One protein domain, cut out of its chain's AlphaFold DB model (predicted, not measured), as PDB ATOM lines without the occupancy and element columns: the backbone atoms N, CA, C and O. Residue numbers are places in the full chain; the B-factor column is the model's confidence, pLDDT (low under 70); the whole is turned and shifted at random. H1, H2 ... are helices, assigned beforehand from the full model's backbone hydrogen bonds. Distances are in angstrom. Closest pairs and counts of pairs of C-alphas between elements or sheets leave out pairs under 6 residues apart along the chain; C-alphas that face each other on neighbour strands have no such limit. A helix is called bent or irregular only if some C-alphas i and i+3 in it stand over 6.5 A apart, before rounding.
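Overview. This is residues 2 to 124 of the 219 residues of the protein "Abi family protein" of Brevibacterium luteolum (UniProt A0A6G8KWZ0). Seven helices, mostly crossed, follow one another in space along one long axis, with H2 and H5 in the middle, H3 and H4 toward one end, and H1, H6 and H7 toward the other, where H7 packs across both H1 and H6. A long loop, residues 13 to 31, joins H1 to H2 and passes near the middle. The printed part has 123 residues with seven named helices, H1 to H7 in order, and no named strand; the class is all helix. It is compact, with a radius of gyration of the C-alphas of 14.2 A and spans of 45 by 30 by 22 A.

Along the chain. H1, residues 2 to 12, begins at C-alpha 2 at (-21.906, 2.951, 10.276) and is 15.9 A long. H2, residues 32 to 46, is the longest helix by residues and measures 20.7 A from C-alpha 32 at (-38.370, -7.143, 20.385) to its last C-alpha. H3, residues 50 to 63, is 20.1 A long. H4, residues 73 to 83, is irregular: C-alphas 74 and 77 are 8.0 A apart. H5 takes residues 88 to 94 and H6 residues 97 to 106. H7, residues 115 to 122, ends at C-alpha 122 at (-24.090, 13.832, 12.092).

Arrangement. H2 and H5 are the hubs, touching three helices each. They only just touch each other, with 3 pairs of C-alphas within 8 A; the closest are those of His 43 and Ser 94, 5.7 A apart. H2 touches H4 with its residues 38 to 44 alone, the closest C-alphas being those of Leu 41 and Cys 79, 6.8 A apart. H3 touches H4 with its residues 56 to 60 alone, about perpendicular at 81 degrees; the closest C-alphas are those of Leu 56 and Leu 82, 6.2 A apart. H5 touches H1, the C-alphas of Val 6 and Trp 89 being closest at 5.9 A. H7 touches H1, closest at the C-alphas of Ser 4 and Val 119, 5.7 A, at a steep tilt of 51 degrees, opposite ways. H7 also touches H6, with the C-alphas of Ile 104 and Trp 116 closest at 5.3 A. H3 and H7 are apart. Every O i to N i+4 pair is within hydrogen-bond range in H2, H3, H6 and H7, against 6 of 7 in H1, 5 of 7 in H4 and 1 of 3 in H5, where 3 of 4 O i to N i+3 pairs are within range.

Size, cuts and confidence. The two C-alphas farthest apart, those of Gly 64 and Gly 124, are 47.5 A from each other. The printed part has no cut. The link from H1 to H2, 19 residues, is long. The mean pLDDT of the printed part is 94.7, and no printed residue is under 70.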
ATOM      1  N   ARG A   2     -22.566   3.926   9.369       95.88
ATOM      2  CA  ARG A   2     -21.906   2.951  10.276       95.88
ATOM      3  C   ARG A   2     -20.907   3.589  11.247       95.88
ATOM      4  O   ARG A   2     -21.082   3.469  12.448       95.88
ATOM      5  N   ALA A   3     -19.945   4.358  10.732       96.12
ATOM      6  CA  ALA A   3     -18.953   5.042  11.567       96.12
ATOM      7  C   ALA A   3     -19.575   5.981  12.622       96.12
ATOM      8  O   ALA A   3     -19.095   6.051  13.746       96.12
ATOM      9  N   SER A   4     -20.663   6.675  12.271       96.44
ATOM     10  CA  SER A   4     -21.394   7.541  13.204       96.44
ATOM     11  C   SER A   4     -22.126   6.730  14.274       96.44
ATOM     12  O   SER A   4     -22.016   7.041  15.454       96.44
ATOM     13  N   ALA A   5     -22.776   5.629  13.879       97.25
ATOM     14  CA  ALA A   5     -23.427   4.710  14.808       97.25
ATOM     15  C   ALA A   5     -22.436   4.110  15.814       97.25
ATOM     16  O   ALA A   5     -22.708   4.141  17.007       97.25
ATOM     17  N   VAL A   6     -21.271   3.632  15.356       97.62
ATOM     18  CA  VAL A   6     -20.213   3.112  16.239       97.62
ATOM     19  C   VAL A   6     -19.740   4.187  17.208       97.62
ATOM     20  O   VAL A   6     -19.678   3.936  18.404       97.62
ATOM     21  N   ARG A   7     -19.425   5.390  16.712       97.75
ATOM     22  CA  ARG A   7     -18.909   6.478  17.549       97.75
ATOM     23  C   ARG A   7     -19.870   6.828  18.681       97.75
ATOM     24  O   ARG A   7     -19.462   6.818  19.835       97.75
ATOM     25  N   HIS A   8     -21.125   7.116  18.342       97.19
ATOM     26  CA  HIS A   8     -22.130   7.567  19.310       97.19
ATOM     27  C   HIS A   8     -22.571   6.443  20.250       97.19
ATOM     28  O   HIS A   8     -22.806   6.684  21.429       97.19
ATOM     29  N   TYR A   9     -22.612   5.199  19.769       97.06
ATOM     30  CA  TYR A   9     -22.871   4.044  20.626       97.06
ATOM     31  C   TYR A   9     -21.736   3.820  21.639       97.06
ATOM     32  O   TYR A   9     -21.993   3.715  22.836       97.06
ATOM     33  N   CYS A  10     -20.477   3.804  21.188       96.75
ATOM     34  CA  CYS A  10     -19.314   3.540  22.045       96.75
ATOM     35  C   CYS A  10     -18.974   4.691  23.007       96.75
ATOM     36  O   CYS A  10     -18.159   4.513  23.907       96.75
ATOM     37  N   GLN A  11     -19.568   5.876  22.835       95.81
ATOM     38  CA  GLN A  11     -19.502   6.951  23.833       95.81
ATOM     39  C   GLN A  11     -20.362   6.656  25.070       95.81
ATOM     40  O   GLN A  11     -20.074   7.181  26.141       95.81
ATOM     41  N   LYS A  12     -21.405   5.829  24.923       95.06
ATOM     42  CA  LYS A  12     -22.348   5.493  25.997       95.06
ATOM     43  C   LYS A  12     -22.186   4.077  26.543       95.06
ATOM     44  O   LYS A  12     -22.440   3.847  27.722       95.06
ATOM     45  N   PHE A  13     -21.806   3.131  25.691       95.94
ATOM     46  CA  PHE A  13     -21.820   1.703  26.001       95.94
ATOM     47  C   PHE A  13     -20.479   1.053  25.679       95.94
ATOM     48  O   PHE A  13     -19.695   1.585  24.892       95.94
ATOM     49  N   ASP A  14     -20.229  -0.116  26.271       95.94
ATOM     50  CA  ASP A  14     -19.002  -0.857  26.000       95.94
ATOM     51  C   ASP A  14     -18.946  -1.246  24.508       95.94
ATOM     52  O   ASP A  14     -19.950  -1.709  23.941       95.94
ATOM     53  N   PRO A  15     -17.800  -1.035  23.832       94.69
ATOM     54  CA  PRO A  15     -17.637  -1.402  22.431       94.69
ATOM     55  C   PRO A  15     -17.757  -2.912  22.184       94.69
ATOM     56  O   PRO A  15     -18.003  -3.301  21.041       94.69
ATOM     57  N   ALA A  16     -17.589  -3.752  23.204       94.88
ATOM     58  CA  ALA A  16     -17.742  -5.199  23.162       94.88
ATOM     59  C   ALA A  16     -18.896  -5.651  24.078       94.88
ATOM     60  O   ALA A  16     -19.232  -5.003  25.062       94.88
ATOM     61  N   ALA A  17     -19.532  -6.776  23.747       94.00
ATOM     62  CA  ALA A  17     -20.633  -7.417  24.483       94.00
ATOM     63  C   ALA A  17     -21.943  -6.618  24.672       94.00
ATOM     64  O   ALA A  17     -23.013  -7.223  24.588       94.00
ATOM     65  N   SER A  18     -21.933  -5.296  24.895       95.81
ATOM     66  CA  SER A  18     -23.149  -4.522  25.200       95.81
ATOM     67  C   SER A  18     -24.210  -4.636  24.104       95.81
ATOM     68  O   SER A  18     -25.395  -4.744  24.411       95.81
ATOM     69  N   PHE A  19     -23.801  -4.701  22.832       96.06
ATOM     70  CA  PHE A  19     -24.722  -4.831  21.695       96.06
ATOM     71  C   PHE A  19     -25.378  -6.222  21.591       96.06
ATOM     72  O   PHE A  19     -26.264  -6.426  20.763       96.06
ATOM     73  N   LEU A  20     -24.949  -7.179  22.421       97.12
ATOM     74  CA  LEU A  20     -25.552  -8.506  22.571       97.12
ATOM     75  C   LEU A  20     -26.458  -8.601  23.804       97.12
ATOM     76  O   LEU A  20     -27.068  -9.641  24.033       97.12
ATOM     77  N   SER A  21     -26.569  -7.532  24.597       95.81
ATOM     78  CA  SER A  21     -27.451  -7.491  25.760       95.81
ATOM     79  C   SER A  21     -28.831  -6.965  25.363       95.81
ATOM     80  O   SER A  21     -28.942  -5.809  24.953       95.81
ATOM     81  N   PRO A  22     -29.921  -7.733  25.548       95.00
ATOM     82  CA  PRO A  22     -31.275  -7.250  25.270       95.00
ATOM     83  C   PRO A  22     -31.639  -5.989  26.065       95.00
ATOM     84  O   PRO A  22     -32.390  -5.150  25.584       95.00
ATOM     85  N   ARG A  23     -31.058  -5.805  27.259       93.69
ATOM     86  CA  ARG A  23     -31.292  -4.625  28.114       93.69
ATOM     87  C   ARG A  23     -30.851  -3.314  27.465       93.69
ATOM     88  O   ARG A  23     -31.297  -2.254  27.886       93.69
ATOM     89  N   GLN A  24     -29.977  -3.402  26.468       92.88
ATOM     90  CA  GLN A  24     -29.474  -2.261  25.724       92.88
ATOM     91  C   GLN A  24     -30.479  -1.740  24.691       92.88
ATOM     92  O   GLN A  24     -30.352  -0.617  24.207       92.88
ATOM     93  N   PHE A  25     -31.478  -2.552  24.342       95.06
ATOM     94  CA  PHE A  25     -32.419  -2.226  23.290       95.06
ATOM     95  C   PHE A  25     -33.749  -1.753  23.852       95.06
ATOM     96  O   PHE A  25     -34.339  -2.370  24.739       95.06
ATOM     97  N   ARG A  26     -34.267  -0.667  23.280       92.88
ATOM     98  CA  ARG A  26     -35.628  -0.220  23.551       92.88
ATOM     99  C   ARG A  26     -36.624  -1.258  23.039       92.88
ATOM    100  O   ARG A  26     -36.646  -1.560  21.847       92.88
ATOM    101  N   GLU A  27     -37.512  -1.717  23.915       89.94
ATOM    102  CA  GLU A  27     -38.631  -2.561  23.507       89.94
ATOM    103  C   GLU A  27     -39.748  -1.724  22.873       89.94
ATOM    104  O   GLU A  27     -40.289  -0.796  23.482       89.94
ATOM    105  N   THR A  28     -40.091  -2.050  21.628       85.06
ATOM    106  CA  THR A  28     -41.299  -1.542  20.956       85.06
ATOM    107  C   THR A  28     -42.479  -2.485  21.162       85.06
ATOM    108  O   THR A  28     -43.614  -2.041  21.292       85.06
ATOM    109  N   GLU A  29     -42.185  -3.782  21.217       90.50
ATOM    110  CA  GLU A  29     -43.111  -4.883  21.472       90.50
ATOM    111  C   GLU A  29     -42.440  -5.893  22.419       90.50
ATOM    112  O   GLU A  29     -41.202  -5.968  22.436       90.50
ATOM    113  N   PRO A  30     -43.206  -6.688  23.190       92.81
ATOM    114  CA  PRO A  30     -42.637  -7.685  24.093       92.81
ATOM    115  C   PRO A  30     -41.652  -8.620  23.375       92.81
ATOM    116  O   PRO A  30     -42.003  -9.279  22.397       92.81
ATOM    117  N   GLY A  31     -40.401  -8.669  23.846       92.50
ATOM    118  CA  GLY A  31     -39.357  -9.527  23.275       92.50
ATOM    119  C   GLY A  31     -38.668  -8.989  22.013       92.50
ATOM    120  O   GLY A  31     -37.754  -9.642  21.503       92.50
ATOM    121  N   SER A  32     -39.032  -7.796  21.532       93.50
ATOM    122  CA  SER A  32     -38.370  -7.143  20.385       93.50
ATOM    123  C   SER A  32     -36.867  -6.930  20.603       93.50
ATOM    124  O   SER A  32     -36.080  -7.157  19.685       93.50
ATOM    125  N   ALA A  33     -36.445  -6.607  21.829       95.12
ATOM    126  CA  ALA A  33     -35.034  -6.484  22.191       95.12
ATOM    127  C   ALA A  33     -34.248  -7.789  21.965       95.12
ATOM    128  O   ALA A  33     -33.172  -7.784  21.364       95.12
ATOM    129  N   ASN A  34     -34.818  -8.929  22.369       95.69
ATOM    130  CA  ASN A  34     -34.215 -10.239  22.126       95.69
ATOM    131  C   ASN A  34     -34.110 -10.528  20.626       95.69
ATOM    132  O   ASN A  34     -33.085 -11.024  20.167       95.69
ATOM    133  N   LEU A  35     -35.138 -10.192  19.842       95.75
ATOM    134  CA  LEU A  35     -35.112 -10.377  18.389       95.75
ATOM    135  C   LEU A  35     -34.000  -9.563  17.716       95.75
ATOM    136  O   LEU A  35     -33.390 -10.050  16.764       95.75
ATOM    137  N   ILE A  36     -33.696  -8.357  18.206       96.31
ATOM    138  CA  ILE A  36     -32.571  -7.565  17.690       96.31
ATOM    139  C   ILE A  36     -31.251  -8.298  17.938       96.31
ATOM    140  O   ILE A  36     -30.495  -8.492  16.988       96.31
ATOM    141  N   VAL A  37     -31.007  -8.785  19.159       97.31
ATOM    142  CA  VAL A  37     -29.795  -9.561  19.483       97.31
ATOM    143  C   VAL A  37     -29.681 -10.807  18.601       97.31
ATOM    144  O   VAL A  37     -28.622 -11.072  18.035       97.31
ATOM    145  N   GLN A  38     -30.777 -11.545  18.407       97.19
ATOM    146  CA  GLN A  38     -30.793 -12.716  17.522       97.19
ATOM    147  C   GLN A  38     -30.435 -12.346  16.076       97.19
ATOM    148  O   GLN A  38     -29.666 -13.056  15.433       97.19
ATOM    149  N   ASN A  39     -30.946 -11.221  15.568       96.44
ATOM    150  CA  ASN A  39     -30.611 -10.738  14.229       96.44
ATOM    151  C   ASN A  39     -29.149 -10.288  14.116       96.44
ATOM    152  O   ASN A  39     -28.516 -10.545  13.093       96.44
ATOM    153  N   VAL A  40     -28.603  -9.654  15.156       97.19
ATOM    154  CA  VAL A  40     -27.182  -9.291  15.225       97.19
ATOM    155  C   VAL A  40     -26.309 -10.541  15.156       97.19
ATOM    156  O   VAL A  40     -25.446 -10.623  14.285       97.19
ATOM    157  N   LEU A  41     -26.584 -11.554  15.983       97.56
ATOM    158  CA  LEU A  41     -25.864 -12.832  15.948       97.56
ATOM    159  C   LEU A  41     -26.011 -13.519  14.586       97.56
ATOM    160  O   LEU A  41     -25.020 -13.938  13.995       97.56
ATOM    161  N   MET A  42     -27.223 -13.567  14.029       97.06
ATOM    162  CA  MET A  42     -27.439 -14.101  12.685       97.06
ATOM    163  C   MET A  42     -26.554 -13.412  11.649       97.06
ATOM    164  O   MET A  42     -26.004 -14.088  10.787       97.06
ATOM    165  N   HIS A  43     -26.375 -12.095  11.732       96.19
ATOM    166  CA  HIS A  43     -25.497 -11.368  10.825       96.19
ATOM    167  C   HIS A  43     -24.011 -11.645  11.072       96.19
ATOM    168  O   HIS A  43     -23.302 -11.862  10.091       96.19
ATOM    169  N   ILE A  44     -23.571 -11.701  12.333       96.25
ATOM    170  CA  ILE A  44     -22.191 -12.034  12.731       96.25
ATOM    171  C   ILE A  44     -21.767 -13.391  12.165       96.25
ATOM    172  O   ILE A  44     -20.712 -13.492  11.554       96.25
ATOM    173  N   PHE A  45     -22.595 -14.424  12.336       95.19
ATOM    174  CA  PHE A  45     -22.242 -15.792  11.939       95.19
ATOM    175  C   PHE A  45     -22.544 -16.104  10.467       95.19
ATOM    176  O   PHE A  45     -22.047 -17.093   9.942       95.19
ATOM    177  N   ARG A  46     -23.371 -15.296   9.788       92.62
ATOM    178  CA  ARG A  46     -23.715 -15.501   8.368       92.62
ATOM    179  C   ARG A  46     -22.769 -14.791   7.407       92.62
ATOM    180  O   ARG A  46     -22.602 -15.257   6.284       92.62
ATOM    181  N   HIS A  47     -22.248 -13.628   7.792       84.75
ATOM    182  CA  HIS A  47     -21.404 -12.823   6.916       84.75
ATOM    183  C   HIS A  47     -19.945 -13.092   7.271       84.75
ATOM    184  O   HIS A  47     -19.532 -12.883   8.405       84.75
ATOM    185  N   ASP A  48     -19.178 -13.555   6.287       85.38
ATOM    186  CA  ASP A  48     -17.746 -13.841   6.400       85.38
ATOM    187  C   ASP A  48     -16.910 -12.544   6.427       85.38
ATOM    188  O   ASP A  48     -15.999 -12.365   5.619       85.38
ATOM    189  N   GLU A  49     -17.234 -11.609   7.327       93.38
ATOM    190  CA  GLU A  49     -16.374 -10.450   7.573       93.38
ATOM    191  C   GLU A  49     -15.027 -10.963   8.128       93.38
ATOM    192  O   GLU A  49     -15.034 -11.696   9.123       93.38
ATOM    193  N   PRO A  50     -13.888 -10.672   7.464       93.44
ATOM    194  CA  PRO A  50     -12.609 -11.306   7.774       93.44
ATOM    195  C   PRO A  50     -12.183 -11.196   9.240       93.44
ATOM    196  O   PRO A  50     -11.824 -12.211   9.839       93.44
ATOM    197  N   TYR A  51     -12.272 -10.004   9.836       94.81
ATOM    198  CA  TYR A  51     -11.829  -9.793  11.215       94.81
ATOM    199  C   TYR A  51     -12.682 -10.592  12.209       94.81
ATOM    200  O   TYR A  51     -12.157 -11.292  13.076       94.81
ATOM    201  N   VAL A  52     -14.007 -10.529  12.068       95.62
ATOM    202  CA  VAL A  52     -14.970 -11.271  12.888       95.62
ATOM    203  C   VAL A  52     -14.736 -12.772  12.761       95.62
ATOM    204  O   VAL A  52     -14.688 -13.475  13.769       95.62
ATOM    205  N   LYS A  53     -14.561 -13.270  11.535       94.62
ATOM    206  CA  LYS A  53     -14.367 -14.695  11.259       94.62
ATOM    207  C   LYS A  53     -13.104 -15.248  11.908       94.62
ATOM    208  O   LYS A  53     -13.161 -16.307  12.537       94.62
ATOM    209  N   ASP A  54     -11.984 -14.552  11.757       95.19
ATOM    210  CA  ASP A  54     -10.710 -14.994  12.320       95.19
ATOM    211  C   ASP A  54     -10.749 -14.928  13.847       95.19
ATOM    212  O   ASP A  54     -10.405 -15.903  14.518       95.19
ATOM    213  N   ARG A  55     -11.329 -13.861  14.408       95.75
ATOM    214  CA  ARG A  55     -11.469 -13.729  15.858       95.75
ATOM    215  C   ARG A  55     -12.387 -14.785  16.476       95.75
ATOM    216  O   ARG A  55     -12.095 -15.299  17.554       95.75
ATOM    217  N   LEU A  56     -13.481 -15.145  15.801       95.94
ATOM    218  CA  LEU A  56     -14.361 -16.232  16.238       95.94
ATOM    219  C   LEU A  56     -13.631 -17.582  16.245       95.94
ATOM    220  O   LEU A  56     -13.824 -18.362  17.176       95.94
ATOM    221  N   ARG A  57     -12.786 -17.854  15.240       95.31
ATOM    222  CA  ARG A  57     -11.991 -19.092  15.162       95.31
ATOM    223  C   ARG A  57     -10.982 -19.199  16.295       95.31
ATOM    224  O   ARG A  57     -10.965 -20.227  16.961       95.31
ATOM    225  N   GLU A  58     -10.211 -18.141  16.543       96.00
ATOM    226  CA  GLU A  58      -9.230 -18.094  17.637       96.00
ATOM    227  C   GLU A  58      -9.879 -18.424  18.988       96.00
ATOM    228  O   GLU A  58      -9.353 -19.184  19.796       96.00
ATOM    229  N   ILE A  59     -11.062 -17.867  19.239       95.06
ATOM    230  CA  ILE A  59     -11.738 -18.011  20.531       95.06
ATOM    231  C   ILE A  59     -12.411 -19.366  20.661       95.06
ATOM    232  O   ILE A  59     -12.417 -19.948  21.746       95.06
ATOM    233  N   ALA A  60     -12.958 -19.880  19.566       95.62
ATOM    234  CA  ALA A  60     -13.488 -21.229  19.525       95.62
ATOM    235  C   ALA A  60     -12.380 -22.268  19.770       95.62
ATOM    236  O   ALA A  60     -12.589 -23.193  20.553       95.62
ATOM    237  N   GLU A  61     -11.183 -22.059  19.208       96.12
ATOM    238  CA  GLU A  61     -10.002 -22.894  19.452       96.12
ATOM    239  C   GLU A  61      -9.578 -22.868  20.926       96.12
ATOM    240  O   GLU A  61      -9.476 -23.924  21.548       96.12
ATOM    241  N   VAL A  62      -9.435 -21.678  21.523       94.81
ATOM    242  CA  VAL A  62      -9.094 -21.526  22.953       94.81
ATOM    243  C   VAL A  62     -10.112 -22.215  23.866       94.81
ATOM    244  O   VAL A  62      -9.752 -22.743  24.918       94.81
ATOM    245  N   ARG A  63     -11.388 -22.224  23.478       93.06
ATOM    246  CA  ARG A  63     -12.479 -22.829  24.254       93.06
ATOM    247  C   ARG A  63     -12.728 -24.303  23.923       93.06
ATOM    248  O   ARG A  63     -13.563 -24.922  24.577       93.06
ATOM    249  N   GLY A  64     -12.045 -24.868  22.925       95.19
ATOM    250  CA  GLY A  64     -12.252 -26.250  22.485       95.19
ATOM    251  C   GLY A  64     -13.636 -26.513  21.877       95.19
ATOM    252  O   GLY A  64     -14.146 -27.628  21.969       95.19
ATOM    253  N   VAL A  65     -14.261 -25.498  21.275       95.50
ATOM    254  CA  VAL A  65     -15.586 -25.587  20.637       95.50
ATOM    255  C   VAL A  65     -15.482 -25.325  19.137       95.50
ATOM    256  O   VAL A  65     -14.539 -24.702  18.661       95.50
ATOM    257  N   ALA A  66     -16.462 -25.786  18.362       93.00
ATOM    258  CA  ALA A  66     -16.548 -25.452  16.943       93.00
ATOM    259  C   ALA A  66     -17.308 -24.132  16.743       93.00
ATOM    260  O   ALA A  66     -18.348 -23.916  17.368       93.00
ATOM    261  N   VAL A  67     -16.835 -23.275  15.831       92.75
ATOM    262  CA  VAL A  67     -17.593 -22.088  15.403       92.75
ATOM    263  C   VAL A  67     -18.852 -22.550  14.653       92.75
ATOM    264  O   VAL A  67     -18.724 -23.262  13.649       92.75
ATOM    265  N   PRO A  68     -20.064 -22.153  15.082       92.81
ATOM    266  CA  PRO A  68     -21.283 -22.447  14.338       92.81
ATOM    267  C   PRO A  68     -21.229 -21.866  12.919       92.81
ATOM    268  O   PRO A  68     -20.840 -20.717  12.727       92.81
ATOM    269  N   LYS A  69     -21.663 -22.640  11.914       89.31
ATOM    270  CA  LYS A  69     -21.746 -22.166  10.514       89.31
ATOM    271  C   LYS A  69     -22.797 -21.071  10.321       89.31
ATOM    272  O   LYS A  69     -22.704 -20.277   9.396       89.31
ATOM    273  N   SER A  70     -23.827 -21.090  11.155       92.25
ATOM    274  CA  SER A  70     -24.908 -20.116  11.187       92.25
ATOM    275  C   SER A  70     -25.463 -20.047  12.600       92.25
ATOM    276  O   SER A  70     -25.372 -21.009  13.360       92.25
ATOM    277  N   TYR A  71     -26.063 -18.913  12.939       95.81
ATOM    278  CA  TYR A  71     -26.787 -18.764  14.192       95.81
ATOM    279  C   TYR A  71     -28.071 -19.605  14.195       95.81
ATOM    280  O   TYR A  71     -28.894 -19.487  13.286       95.81
ATOM    281  N   GLU A  72     -28.279 -20.366  15.268       94.81
ATOM    282  CA  GLU A  72     -29.535 -21.041  15.583       94.81
ATOM    283  C   GLU A  72     -29.955 -20.710  17.020       94.81
ATOM    284  O   GLU A  72     -29.121 -20.464  17.890       94.81
ATOM    285  N   LYS A  73     -31.263 -20.733  17.312       94.06
ATOM    286  CA  LYS A  73     -31.757 -20.445  18.673       94.06
ATOM    287  C   LYS A  73     -31.211 -21.426  19.717       94.06
ATOM    288  O   LYS A  73     -30.988 -21.022  20.851       94.06
ATOM    289  N   ALA A  74     -30.976 -22.681  19.336       94.56
ATOM    290  CA  ALA A  74     -30.413 -23.698  20.222       94.56
ATOM    291  C   ALA A  74     -28.953 -23.408  20.616       94.56
ATOM    292  O   ALA A  74     -28.527 -23.804  21.693       94.56
ATOM    293  N   SER A  75     -28.201 -22.688  19.777       94.62
ATOM    294  CA  SER A  75     -26.809 -22.307  20.035       94.62
ATOM    295  C   SER A  75     -26.675 -20.866  20.537       94.62
ATOM    296  O   SER A  75     -25.590 -20.295  20.449       94.62
ATOM    297  N   HIS A  76     -27.763 -20.249  21.019       96.44
ATOM    298  CA  HIS A  76     -27.786 -18.822  21.346       96.44
ATOM    299  C   HIS A  76     -26.712 -18.429  22.362       96.44
ATOM    300  O   HIS A  76     -25.949 -17.504  22.103       96.44
ATOM    301  N   GLU A  77     -26.625 -19.156  23.475       96.38
ATOM    302  CA  GLU A  77     -25.671 -18.871  24.554       96.38
ATOM    303  C   GLU A  77     -24.223 -18.974  24.066       96.38
ATOM    304  O   GLU A  77     -23.448 -18.040  24.254       96.38
ATOM    305  N   LEU A  78     -23.892 -20.040  23.329       96.00
ATOM    306  CA  LEU A  78     -22.576 -20.216  22.709       96.00
ATOM    307  C   LEU A  78     -22.256 -19.081  21.724       96.00
ATOM    308  O   LEU A  78     -21.152 -18.544  21.722       96.00
ATOM    309  N   CYS A  79     -23.217 -18.692  20.883       97.00
ATOM    310  CA  CYS A  79     -23.037 -17.602  19.929       97.00
ATOM    311  C   CYS A  79     -22.792 -16.259  20.628       97.00
ATOM    312  O   CYS A  79     -21.917 -15.512  20.195       97.00
ATOM    313  N   VAL A  80     -23.537 -15.956  21.698       97.19
ATOM    314  CA  VAL A  80     -23.316 -14.754  22.520       97.19
ATOM    315  C   VAL A  80     -21.931 -14.794  23.151       97.19
ATOM    316  O   VAL A  80     -21.197 -13.813  23.082       97.19
ATOM    317  N   GLU A  81     -21.549 -15.931  23.724       95.56
ATOM    318  CA  GLU A  81     -20.264 -16.103  24.388       95.56
ATOM    319  C   GLU A  81     -19.082 -15.896  23.431       95.56
ATOM    320  O   GLU A  81     -18.177 -15.114  23.736       95.56
ATOM    321  N   LEU A  82     -19.113 -16.524  22.253       96.12
ATOM    322  CA  LEU A  82     -18.080 -16.358  21.228       96.12
ATOM    323  C   LEU A  82     -18.036 -14.925  20.676       96.12
ATOM    324  O   LEU A  82     -16.954 -14.389  20.450       96.12
ATOM    325  N   ALA A  83     -19.195 -14.292  20.477       96.50
ATOM    326  CA  ALA A  83     -19.285 -12.949  19.906       96.50
ATOM    327  C   ALA A  83     -19.049 -11.815  20.923       96.50
ATOM    328  O   ALA A  83     -18.815 -10.680  20.513       96.50
ATOM    329  N   SER A  84     -19.092 -12.093  22.231       96.31
ATOM    330  CA  SER A  84     -19.005 -11.085  23.305       96.31
ATOM    331  C   SER A  84     -17.730 -10.239  23.272       96.31
ATOM    332  O   SER A  84     -17.738  -9.074  23.645       96.31
ATOM    333  N   VAL A  85     -16.642 -10.809  22.772       94.69
ATOM    334  CA  VAL A  85     -15.322 -10.179  22.618       94.69
ATOM    335  C   VAL A  85     -15.167  -9.344  21.344       94.69
ATOM    336  O   VAL A  85     -14.137  -8.691  21.159       94.69
ATOM    337  N   LEU A  86     -16.121  -9.439  20.413       96.62
ATOM    338  CA  LEU A  86     -16.025  -8.769  19.128       96.62
ATOM    339  C   LEU A  86     -16.353  -7.290  19.332       96.62
ATOM    340  O   LEU A  86     -17.382  -6.973  19.931       96.62
ATOM    341  N   PRO A  87     -15.525  -6.372  18.818       96.81
ATOM    342  CA  PRO A  87     -15.827  -4.960  18.892       96.81
ATOM    343  C   PRO A  87     -16.927  -4.596  17.886       96.81
ATOM    344  O   PRO A  87     -16.947  -5.081  16.750       96.81
ATOM    345  N   LEU A  88     -17.808  -3.672  18.274       97.12
ATOM    346  CA  LEU A  88     -18.927  -3.227  17.446       97.12
ATOM    347  C   LEU A  88     -18.474  -2.692  16.081       97.12
ATOM    348  O   LEU A  88     -19.181  -2.890  15.098       97.12
ATOM    349  N   TRP A  89     -17.304  -2.044  15.996       96.56
ATOM    350  CA  TRP A  89     -16.794  -1.498  14.732       96.56
ATOM    351  C   TRP A  89     -16.594  -2.569  13.657       96.56
ATOM    352  O   TRP A  89     -16.792  -2.263  12.488       96.56
ATOM    353  N   ALA A  90     -16.256  -3.805  14.041       95.62
ATOM    354  CA  ALA A  90     -16.108  -4.916  13.105       95.62
ATOM    355  C   ALA A  90     -17.466  -5.577  12.833       95.62
ATOM    356  O   ALA A  90     -17.853  -5.824  11.694       95.62
ATOM    357  N   VAL A  91     -18.253  -5.791  13.891       96.12
ATOM    358  CA  VAL A  91     -19.573  -6.436  13.807       96.12
ATOM    359  C   VAL A  91     -20.559  -5.651  12.937       96.12
ATOM    360  O   VAL A  91     -21.350  -6.247  12.202       96.12
ATOM    361  N   ILE A  92     -20.532  -4.318  13.000       96.31
ATOM    362  CA  ILE A  92     -21.487  -3.460  12.285       96.31
ATOM    363  C   ILE A  92     -21.336  -3.539  10.756       96.31
ATOM    364  O   ILE A  92     -22.283  -3.231  10.018       96.31
ATOM    365  N   ASP A  93     -20.173  -3.960  10.259       94.00
ATOM    366  CA  ASP A  93     -19.934  -4.139   8.826       94.00
ATOM    367  C   ASP A  93     -20.637  -5.389   8.281       94.00
ATOM    368  O   ASP A  93     -21.109  -5.377   7.141       94.00
ATOM    369  N   SER A  94     -20.884  -6.388   9.132       93.06
ATOM    370  CA  SER A  94     -21.728  -7.549   8.816       93.06
ATOM    371  C   SER A  94     -23.224  -7.214   8.733       93.06
ATOM    372  O   SER A  94     -24.030  -8.041   8.294       93.06
ATOM    373  N   PHE A  95     -23.655  -6.018   9.154       95.38
ATOM    374  CA  PHE A  95     -25.077  -5.664   9.162       95.38
ATOM    375  C   PHE A  95     -25.589  -5.344   7.757       95.38
ATOM    376  O   PHE A  95     -25.016  -4.532   7.021       95.38
ATOM    377  N   SER A  96     -26.759  -5.897   7.420       93.75
ATOM    378  CA  SER A  96     -27.555  -5.356   6.315       93.75
ATOM    379  C   SER A  96     -27.977  -3.923   6.636       93.75
ATOM    380  O   SER A  96     -28.067  -3.531   7.797       93.75
ATOM    381  N   LEU A  97     -28.301  -3.135   5.609       93.38
ATOM    382  CA  LEU A  97     -28.771  -1.766   5.826       93.38
ATOM    383  C   LEU A  97     -30.075  -1.715   6.650       93.38
ATOM    384  O   LEU A  97     -30.262  -0.797   7.441       93.38
ATOM    385  N   GLY A  98     -30.941  -2.725   6.508       93.44
ATOM    386  CA  GLY A  98     -32.149  -2.862   7.325       93.44
ATOM    387  C   GLY A  98     -31.835  -3.119   8.800       93.44
ATOM    388  O   GLY A  98     -32.370  -2.423   9.661       93.44
ATOM    389  N   LEU A  99     -30.923  -4.058   9.094       95.62
ATOM    390  CA  LEU A  99     -30.475  -4.311  10.467       95.62
ATOM    391  C   LEU A  99     -29.757  -3.095  11.055       95.62
ATOM    392  O   LEU A  99     -30.035  -2.737  12.189       95.62
ATOM    393  N   LEU A 100     -28.886  -2.429  10.290       97.00
ATOM    394  CA  LEU A 100     -28.201  -1.213  10.729       97.00
ATOM    395  C   LEU A 100     -29.200  -0.124  11.132       97.00
ATOM    396  O   LEU A 100     -29.055   0.483  12.189       97.00
ATOM    397  N   GLY A 101     -30.224   0.103  10.306       95.50
ATOM    398  CA  GLY A 101     -31.283   1.052  10.618       95.50
ATOM    399  C   GLY A 101     -32.034   0.694  11.891       95.50
ATOM    400  O   GLY A 101     -32.184   1.535  12.772       95.50
ATOM    401  N   HIS A 102     -32.460  -0.563  12.011       94.94
ATOM    402  CA  HIS A 102     -33.168  -1.036  13.197       94.94
ATOM    403  C   HIS A 102     -32.296  -0.952  14.460       94.94
ATOM    404  O   HIS A 102     -32.752  -0.451  15.482       94.94
ATOM    405  N   PHE A 103     -31.026  -1.354  14.368       96.81
ATOM    406  CA  PHE A 103     -30.044  -1.240  15.441       96.81
ATOM    407  C   PHE A 103     -29.912   0.211  15.904       96.81
ATOM    408  O   PHE A 103     -30.146   0.481  17.074       96.81
ATOM    409  N   ILE A 104     -29.635   1.156  14.997       96.38
ATOM    410  CA  ILE A 104     -29.482   2.579  15.345       96.38
ATOM    411  C   ILE A 104     -30.715   3.091  16.092       96.38
ATOM    412  O   ILE A 104     -30.572   3.721  17.135       96.38
ATOM    413  N   MET A 105     -31.917   2.787  15.596       95.31
ATOM    414  CA  MET A 105     -33.170   3.275  16.179       95.31
ATOM    415  C   MET A 105     -33.470   2.718  17.578       95.31
ATOM    416  O   MET A 105     -34.214   3.356  18.325       95.31
ATOM    417  N   CYS A 106     -32.912   1.557  17.928       95.06
ATOM    418  CA  CYS A 106     -33.276   0.821  19.138       95.06
ATOM    419  C   CYS A 106     -32.131   0.622  20.136       95.06
ATOM    420  O   CYS A 106     -32.429   0.268  21.267       95.06
ATOM    421  N   CYS A 107     -30.865   0.830  19.764       93.50
ATOM    422  CA  CYS A 107     -29.665   0.507  20.561       93.50
ATOM    423  C   CYS A 107     -29.429   1.368  21.816       93.50
ATOM    424  O   CYS A 107     -28.347   1.314  22.399       93.50
ATOM    425  N   ASP A 108     -30.411   2.168  22.221       93.12
ATOM    426  CA  ASP A 108     -30.349   3.015  23.403       93.12
ATOM    427  C   ASP A 108     -31.743   3.111  24.039       93.12
ATOM    428  O   ASP A 108     -32.743   3.342  23.348       93.12
ATOM    429  N   THR A 109     -31.812   2.909  25.354       92.06
ATOM    430  CA  THR A 109     -33.053   3.033  26.134       92.06
ATOM    431  C   THR A 109     -33.268   4.444  26.685       92.06
ATOM    432  O   THR A 109     -34.383   4.762  27.117       92.06
ATOM    433  N   ASP A 110     -32.247   5.303  26.608       90.62
ATOM    434  CA  ASP A 110     -32.320   6.724  26.929       90.62
ATOM    435  C   ASP A 110     -33.361   7.436  26.045       90.62
ATOM    436  O   ASP A 110     -33.484   7.200  24.839       90.62
ATOM    437  N   ARG A 111     -34.164   8.313  26.653       86.25
ATOM    438  CA  ARG A 111     -35.219   9.079  25.971       86.25
ATOM    439  C   ARG A 111     -34.809  10.519  25.678       86.25
ATOM    440  O   ARG A 111     -35.398  11.140  24.776       86.25
ATOM    441  N   GLU A 112     -33.842  11.042  26.421       87.88
ATOM    442  CA  GLU A 112     -33.408  12.433  26.354       87.88
ATOM    443  C   GLU A 112     -32.370  12.610  25.250       87.88
ATOM    444  O   GLU A 112     -32.605  13.398  24.332       87.88
ATOM    445  N   GLU A 113     -31.321  11.786  25.239       89.69
ATOM    446  CA  GLU A 113     -30.213  11.903  24.281       89.69
ATOM    447  C   GLU A 113     -29.937  10.599  23.507       89.69
ATOM    448  O   GLU A 113     -28.796  10.154  23.434       89.69
ATOM    449  N   PRO A 114     -30.942   9.924  22.919       94.38
ATOM    450  CA  PRO A 114     -30.735   8.611  22.314       94.38
ATOM    451  C   PRO A 114     -29.747   8.641  21.140       94.38
ATOM    452  O   PRO A 114     -29.828   9.528  20.285       94.38
ATOM    453  N   VAL A 115     -28.922   7.592  21.018       95.44
ATOM    454  CA  VAL A 115     -27.906   7.418  19.950       95.44
ATOM    455  C   VAL A 115     -28.417   7.779  18.546       95.44
ATOM    456  O   VAL A 115     -27.724   8.446  17.781       95.44
ATOM    457  N   TRP A 116     -29.643   7.387  18.178       95.88
ATOM    458  CA  TRP A 116     -30.174   7.664  16.837       95.88
ATOM    459  C   TRP A 116     -30.317   9.159  16.516       95.88
ATOM    460  O   TRP A 116     -30.245   9.518  15.340       95.88
ATOM    461  N   ARG A 117     -30.528  10.030  17.518       96.31
ATOM    462  CA  ARG A 117     -30.615  11.487  17.303       96.31
ATOM    463  C   ARG A 117     -29.258  12.059  16.934       96.31
ATOM    464  O   ARG A 117     -29.187  12.821  15.973       96.31
ATOM    465  N   GLU A 118     -28.208  11.628  17.622       96.31
ATOM    466  CA  GLU A 118     -26.834  12.036  17.323       96.31
ATOM    467  C   GLU A 118     -26.390  11.536  15.946       96.31
ATOM    468  O   GLU A 118     -25.846  12.293  15.143       96.31
ATOM    469  N   VAL A 119     -26.744  10.295  15.590       96.88
ATOM    470  CA  VAL A 119     -26.491   9.776  14.236       96.88
ATOM    471  C   VAL A 119     -27.256  10.571  13.172       96.88
ATOM    472  O   VAL A 119     -26.720  10.845  12.097       96.88
ATOM    473  N   ALA A 120     -28.508  10.959  13.436       95.94
ATOM    474  CA  ALA A 120     -29.276  11.792  12.514       95.94
ATOM    475  C   ALA A 120     -28.638  13.183  12.345       95.94
ATOM    476  O   ALA A 120     -28.548  13.684  11.219       95.94
ATOM    477  N   ASN A 121     -28.161  13.771  13.446       95.56
ATOM    478  CA  ASN A 121     -27.489  15.066  13.480       95.56
ATOM    479  C   ASN A 121     -26.179  15.056  12.673       95.56
ATOM    480  O   ASN A 121     -26.012  15.896  11.790       95.56
ATOM    481  N   ASP A 122     -25.324  14.046  12.870       95.25
ATOM    482  CA  ASP A 122     -24.090  13.832  12.092       95.25
ATOM    483  C   ASP A 122     -24.340  13.783  10.577       95.25
ATOM    484  O   ASP A 122     -23.507  14.208   9.776       95.25
ATOM    485  N   LEU A 123     -25.481  13.224  10.165       93.69
ATOM    486  CA  LEU A 123     -25.865  13.094   8.756       93.69
ATOM    487  C   LEU A 123     -26.561  14.355   8.210       93.69
ATOM    488  O   LEU A 123     -26.857  14.444   7.011       93.69
ATOM    489  N   GLY A 124     -26.851  15.335   9.069       93.56
ATOM    490  CA  GLY A 124     -27.635  16.517   8.721       93.56
ATOM    491  C   GLY A 124     -29.076  16.173   8.332       93.56
ATOM    492  O   GLY A 124     -29.663  16.837   7.470       93.56
TER     493      GLY A 124